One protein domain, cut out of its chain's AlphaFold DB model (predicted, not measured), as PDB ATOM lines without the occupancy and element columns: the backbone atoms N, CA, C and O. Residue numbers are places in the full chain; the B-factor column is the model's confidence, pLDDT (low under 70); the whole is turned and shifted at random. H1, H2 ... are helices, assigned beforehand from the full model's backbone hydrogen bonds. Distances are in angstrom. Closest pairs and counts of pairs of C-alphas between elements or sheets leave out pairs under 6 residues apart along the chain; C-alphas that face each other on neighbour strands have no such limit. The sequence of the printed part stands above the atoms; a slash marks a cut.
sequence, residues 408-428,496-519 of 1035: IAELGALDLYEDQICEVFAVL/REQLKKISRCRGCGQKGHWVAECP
ATOM      1  N   ILE A 408      -8.790  -4.768  10.109       84.06
ATOM      2  CA  ILE A 408      -7.996  -4.495  11.324       84.06
ATOM      3  C   ILE A 408      -8.896  -4.317  12.555       84.06
ATOM      4  O   ILE A 408      -8.527  -4.776  13.642       84.06
ATOM      5  N   ALA A 409     -10.058  -3.674  12.412       84.62
ATOM      6  CA  ALA A 409     -11.008  -3.492  13.507       84.62
ATOM      7  C   ALA A 409     -11.600  -4.833  13.980       84.62
ATOM      8  O   ALA A 409     -11.616  -5.098  15.185       84.62
ATOM      9  N   GLU A 410     -11.996  -5.708  13.050       86.44
ATOM     10  CA  GLU A 410     -12.486  -7.058  13.362       86.44
ATOM     11  C   GLU A 410     -11.405  -7.922  14.032       86.44
ATOM     12  O   GLU A 410     -11.627  -8.471  15.114       86.44
ATOM     13  N   LEU A 411     -10.194  -7.984  13.462       87.00
ATOM     14  CA  LEU A 411      -9.078  -8.737  14.052       87.00
ATOM     15  C   LEU A 411      -8.656  -8.186  15.427       87.00
ATOM     16  O   LEU A 411      -8.233  -8.947  16.298       87.00
ATOM     17  N   GLY A 412      -8.794  -6.875  15.648       86.56
ATOM     18  CA  GLY A 412      -8.530  -6.232  16.936       86.56
ATOM     19  C   GLY A 412      -9.477  -6.677  18.057       86.56
ATOM     20  O   GLY A 412      -9.050  -6.721  19.216       86.56
ATOM     21  N   ALA A 413     -10.716  -7.044  17.712       85.56
ATOM     22  CA  ALA A 413     -11.734  -7.543  18.639       85.56
ATOM     23  C   ALA A 413     -11.553  -9.028  19.012       85.56
ATOM     24  O   ALA A 413     -11.992  -9.440  20.082       85.56
ATOM     25  N   LEU A 414     -10.868  -9.819  18.175       85.88
ATOM     26  CA  LEU A 414     -10.600 -11.247  18.414       85.88
ATOM     27  C   LEU A 414      -9.459 -11.521  19.414       85.88
ATOM     28  O   LEU A 414      -9.217 -12.668  19.775       85.88
ATOM     29  N   ASP A 415      -8.766 -10.470  19.863       85.12
ATOM     30  CA  ASP A 415      -7.821 -10.485  20.992       85.12
ATOM     31  C   ASP A 415      -6.659 -11.508  20.897       85.12
ATOM     32  O   ASP A 415      -6.107 -11.959  21.903       85.12
ATOM     33  N   LEU A 416      -6.274 -11.825  19.657       91.12
ATOM     34  CA  LEU A 416      -5.366 -12.906  19.263       91.12
ATOM     35  C   LEU A 416      -3.926 -12.767  19.800       91.12
ATOM     36  O   LEU A 416      -3.376 -11.668  19.948       91.12
ATOM     37  N   TYR A 417      -3.272 -13.909  20.013       89.81
ATOM     38  CA  TYR A 417      -1.849 -14.000  20.360       89.81
ATOM     39  C   TYR A 417      -0.924 -13.916  19.129       89.81
ATOM     40  O   TYR A 417      -1.357 -14.021  17.982       89.81
ATOM     41  N   GLU A 418       0.372 -13.697  19.375       87.94
ATOM     42  CA  GLU A 418       1.430 -13.572  18.353       87.94
ATOM     43  C   GLU A 418       1.451 -14.724  17.326       87.94
ATOM     44  O   GLU A 418       1.567 -14.470  16.129       87.94
ATOM     45  N   ASP A 419       1.304 -15.971  17.780       80.69
ATOM     46  CA  ASP A 419       1.264 -17.177  16.941       80.69
ATOM     47  C   ASP A 419      -0.020 -17.269  16.105       80.69
ATOM     48  O   ASP A 419       0.057 -17.413  14.885       80.69
ATOM     49  N   GLN A 420      -1.184 -17.074  16.725       87.25
ATOM     50  CA  GLN A 420      -2.480 -17.037  16.035       87.25
ATOM     51  C   GLN A 420      -2.522 -15.966  14.932       87.25
ATOM     52  O   GLN A 420      -3.026 -16.207  13.836       87.25
ATOM     53  N   ILE A 421      -1.942 -14.785  15.178       86.06
ATOM     54  CA  ILE A 421      -1.838 -13.732  14.159       86.06
ATOM     55  C   ILE A 421      -0.824 -14.069  13.059       86.06
ATOM     56  O   ILE A 421      -1.031 -13.657  11.919       86.06
ATOM     57  N   CYS A 422       0.217 -14.859  13.337       79.94
ATOM     58  CA  CYS A 422       1.094 -15.384  12.286       79.94
ATOM     59  C   CYS A 422       0.385 -16.421  11.403       79.94
ATOM     60  O   CYS A 422       0.632 -16.446  10.199       79.94
ATOM     61  N   GLU A 423      -0.525 -17.231  11.954       80.69
ATOM     62  CA  GLU A 423      -1.365 -18.145  11.169       80.69
ATOM     63  C   GLU A 423      -2.377 -17.384  10.302       80.69
ATOM     64  O   GLU A 423      -2.452 -17.633   9.100       80.69
ATOM     65  N   VAL A 424      -3.081 -16.392  10.862       81.12
ATOM     66  CA  VAL A 424      -3.962 -15.496  10.086       81.12
ATOM     67  C   VAL A 424      -3.172 -14.788   8.980       81.12
ATOM     68  O   VAL A 424      -3.631 -14.730   7.842       81.12
ATOM     69  N   PHE A 425      -1.956 -14.316   9.266       77.31
ATOM     70  CA  PHE A 425      -1.083 -13.710   8.261       77.31
ATOM     71  C   PHE A 425      -0.657 -14.714   7.179       77.31
ATOM     72  O   PHE A 425      -0.721 -14.390   5.998       77.31
ATOM     73  N   ALA A 426      -0.298 -15.949   7.542       73.88
ATOM     74  CA  ALA A 426       0.027 -17.006   6.584       73.88
ATOM     75  C   ALA A 426      -1.177 -17.404   5.710       73.88
ATOM     76  O   ALA A 426      -0.997 -17.733   4.538       73.88
ATOM     77  N   VAL A 427      -2.402 -17.326   6.240       74.62
ATOM     78  CA  VAL A 427      -3.639 -17.507   5.467       74.62
ATOM     79  C   VAL A 427      -3.900 -16.310   4.549       74.62
ATOM     80  O   VAL A 427      -4.257 -16.527   3.398       74.62
ATOM     81  N   LEU A 428      -3.678 -15.067   4.988       72.38
ATOM     82  CA  LEU A 428      -3.879 -13.861   4.166       72.38
ATOM     83  C   LEU A 428      -2.826 -13.701   3.050       72.38
ATOM     84  O   LEU A 428      -3.178 -13.337   1.929       72.38
ATOM     85  N   ARG A 496       4.080  -5.217   9.859       87.31
ATOM     86  CA  ARG A 496       4.344  -5.925  11.126       87.31
ATOM     87  C   ARG A 496       4.029  -5.071  12.365       87.31
ATOM     88  O   ARG A 496       3.680  -5.607  13.411       87.31
ATOM     89  N   GLU A 497       4.124  -3.748  12.252       90.19
ATOM     90  CA  GLU A 497       3.767  -2.796  13.309       90.19
ATOM     91  C   GLU A 497       2.253  -2.663  13.526       90.19
ATOM     92  O   GLU A 497       1.820  -2.516  14.667       90.19
ATOM     93  N   GLN A 498       1.432  -2.750  12.472       90.19
ATOM     94  CA  GLN A 498      -0.028  -2.821  12.608       90.19
ATOM     95  C   GLN A 498      -0.439  -4.130  13.296       90.19
ATOM     96  O   GLN A 498      -1.206  -4.095  14.256       90.19
ATOM     97  N   LEU A 499       0.162  -5.262  12.908       89.06
ATOM     98  CA  LEU A 499      -0.090  -6.561  13.544       89.06
ATOM     99  C   LEU A 499       0.302  -6.575  15.031       89.06
ATOM    100  O   LEU A 499      -0.447  -7.089  15.860       89.06
ATOM    101  N   LYS A 500       1.428  -5.953  15.407       93.88
ATOM    102  CA  LYS A 500       1.830  -5.778  16.818       93.88
ATOM    103  C   LYS A 500       0.831  -4.967  17.647       93.88
ATOM    104  O   LYS A 500       0.747  -5.190  18.848       93.88
ATOM    105  N   LYS A 501       0.077  -4.034  17.052       92.81
ATOM    106  CA  LYS A 501      -0.937  -3.238  17.773       92.81
ATOM    107  C   LYS A 501      -2.183  -4.053  18.130       92.81
ATOM    108  O   LYS A 501      -2.788  -3.778  19.162       92.81
ATOM    109  N   ILE A 502      -2.548  -5.040  17.307       92.12
ATOM    110  CA  ILE A 502      -3.720  -5.902  17.542       92.12
ATOM    111  C   ILE A 502      -3.385  -7.188  18.319       92.12
ATOM    112  O   ILE A 502      -4.191  -7.600  19.154       92.12
ATOM    113  N   SER A 503      -2.195  -7.768  18.115       93.75
ATOM    114  CA  SER A 503      -1.735  -8.984  18.812       93.75
ATOM    115  C   SER A 503      -1.291  -8.738  20.254       93.75
ATOM    116  O   SER A 503      -0.694  -7.709  20.577       93.75
ATOM    117  N   ARG A 504      -1.526  -9.730  21.118       93.00
ATOM    118  CA  ARG A 504      -0.971  -9.801  22.477       93.00
ATOM    119  C   ARG A 504       0.380 -10.524  22.475       93.00
ATOM    120  O   ARG A 504       0.509 -11.625  21.938       93.00
ATOM    121  N   CYS A 505       1.378  -9.937  23.133       90.81
ATOM    122  CA  CYS A 505       2.671 -10.569  23.381       90.81
ATOM    123  C   CYS A 505       2.486 -11.853  24.195       90.81
ATOM    124  O   CYS A 505       2.028 -11.801  25.338       90.81
ATOM    125  N   ARG A 506       2.924 -13.001  23.669       81.19
ATOM    126  CA  ARG A 506       2.832 -14.294  24.376       81.19
ATOM    127  C   ARG A 506       3.620 -14.331  25.698       81.19
ATOM    128  O   ARG A 506       3.323 -15.147  26.559       81.19
ATOM    129  N   GLY A 507       4.605 -13.448  25.877       78.19
ATOM    130  CA  GLY A 507       5.439 -13.395  27.083       78.19
ATOM    131  C   GLY A 507       4.842 -12.609  28.254       78.19
ATOM    132  O   GLY A 507       5.252 -12.834  29.385       78.19
ATOM    133  N   CYS A 508       3.917 -11.672  28.013       80.25
ATOM    134  CA  CYS A 508       3.366 -10.809  29.074       80.25
ATOM    135  C   CYS A 508       1.881 -10.427  28.908       80.25
ATOM    136  O   CYS A 508       1.346  -9.692  29.734       80.25
ATOM    137  N   GLY A 509       1.216 -10.866  27.835       83.06
ATOM    138  CA  GLY A 509      -0.198 -10.597  27.545       83.06
ATOM    139  C   GLY A 509      -0.534  -9.177  27.064       83.06
ATOM    140  O   GLY A 509      -1.693  -8.915  26.737       83.06
ATOM    141  N   GLN A 510       0.442  -8.263  27.009       88.81
ATOM    142  CA  GLN A 510       0.249  -6.868  26.590       88.81
ATOM    143  C   GLN A 510       0.327  -6.716  25.062       88.81
ATOM    144  O   GLN A 510       1.115  -7.398  24.406       88.81
ATOM    145  N   LYS A 511      -0.471  -5.805  24.492       93.69
ATOM    146  CA  LYS A 511      -0.415  -5.448  23.061       93.69
ATOM    147  C   LYS A 511       0.734  -4.473  22.769       93.69
ATOM    148  O   LYS A 511       1.255  -3.820  23.670       93.69
ATOM    149  N   GLY A 512       1.115  -4.353  21.498       93.56
ATOM    150  CA  GLY A 512       2.098  -3.379  21.001       93.56
ATOM    151  C   GLY A 512       3.509  -3.928  20.773       93.56
ATOM    152  O   GLY A 512       4.321  -3.255  20.143       93.56
ATOM    153  N   HIS A 513       3.809  -5.143  21.232       93.88
ATOM    154  CA  HIS A 513       5.100  -5.802  21.030       93.88
ATOM    155  C   HIS A 513       4.940  -7.328  20.963       93.88
ATOM    156  O   HIS A 513       3.900  -7.875  21.319       93.88
ATOM    157  N   TRP A 514       5.988  -8.016  20.514       94.56
ATOM    158  CA  TRP A 514       6.070  -9.480  20.413       94.56
ATOM    159  C   TRP A 514       7.117 -10.034  21.391       94.56
ATOM    160  O   TRP A 514       7.927  -9.268  21.912       94.56
ATOM    161  N   VAL A 515       7.160 -11.349  21.630       88.56
ATOM    162  CA  VAL A 515       8.080 -12.002  22.594       88.56
ATOM    163  C   VAL A 515       9.546 -11.627  22.362       88.56
ATOM    164  O   VAL A 515      10.316 -11.455  23.313       88.56
ATOM    165  N   ALA A 516       9.942 -11.456  21.099       89.12
ATOM    166  CA  ALA A 516      11.283 -11.009  20.734       89.12
ATOM    167  C   ALA A 516      11.649  -9.642  21.354       89.12
ATOM    168  O   ALA A 516      12.799  -9.450  21.749       89.12
ATOM    169  N   GLU A 517      10.668  -8.752  21.493       92.38
ATOM    170  CA  GLU A 517      10.779  -7.337  21.877       92.38
ATOM    171  C   GLU A 517      10.121  -7.041  23.240       92.38
ATOM    172  O   GLU A 517       9.916  -5.883  23.596       92.38
ATOM    173  N   CYS A 518       9.766  -8.076  24.009       87.12
ATOM    174  CA  CYS A 518       9.097  -7.914  25.295       87.12
ATOM    175  C   CYS A 518       9.977  -7.130  26.291       87.12
ATOM    176  O   CYS A 518      11.103  -7.559  26.554       87.12
ATOM    177  N   PRO A 519       9.493  -6.028  26.897       85.00
ATOM    178  CA  PRO A 519      10.252  -5.300  27.913       85.00
ATOM    179  C   PRO A 519      10.388  -6.102  29.219       85.00
ATOM    180  O   PRO A 519      11.352  -5.920  29.953       85.00
TER     181      PRO A 519
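This is residues 408 to 428 and 496 to 519 of the 1035 residues of the protein "CCHC-type domain-containing protein" of Symbiodinium microadriaticum (UniProt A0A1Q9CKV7). Three short helices stand at the corners of a triangle with few contacts between them, and a looped stretch with no named element, residues 503 to 519, makes the other end. The 45 printed residues hold H1, H2 and H3 in that order, with no named strand; the class is all helix. The whole is compact, with a radius of gyration of the C-alphas of 9.6 A and spans of 28 by 19 by 15 A.

H1, residues 408 to 413, begins at C-alpha 408 (-7.996, -4.495, 11.324) and is 8.8 A long. H2, residues 418 to 428, is 15.2 A long. H3, residues 496 to 502, is 10.3 A long and ends at C-alpha 502 (-3.720, -5.902, 17.542).

H1 and H2 are apart, joined by a tight link. H1 and H3 only just touch, with 3 pairs of C-alphas within 8 A; the closest, Gly 412 and Ile 502, are 4.9 A apart. They run the same way at 37 degrees, only just a steep tilt. H2 and H3 are close but not clearly touching: their closest C-alphas, of Ile 421 and Leu 499, are 7.4 A apart. They run opposite ways at a steep tilt of 63 degrees. In H1, H2 and H3 every O i to N i+4 pair is within hydrogen-bond range.

The C-alphas farthest apart, Val 427 and Pro 519, are 29.1 A apart. Residues 429 to 495 are not printed; C-alphas 428 and 496 are 13.4 A apart across this cut. No printed residue is under 70 in pLDDT.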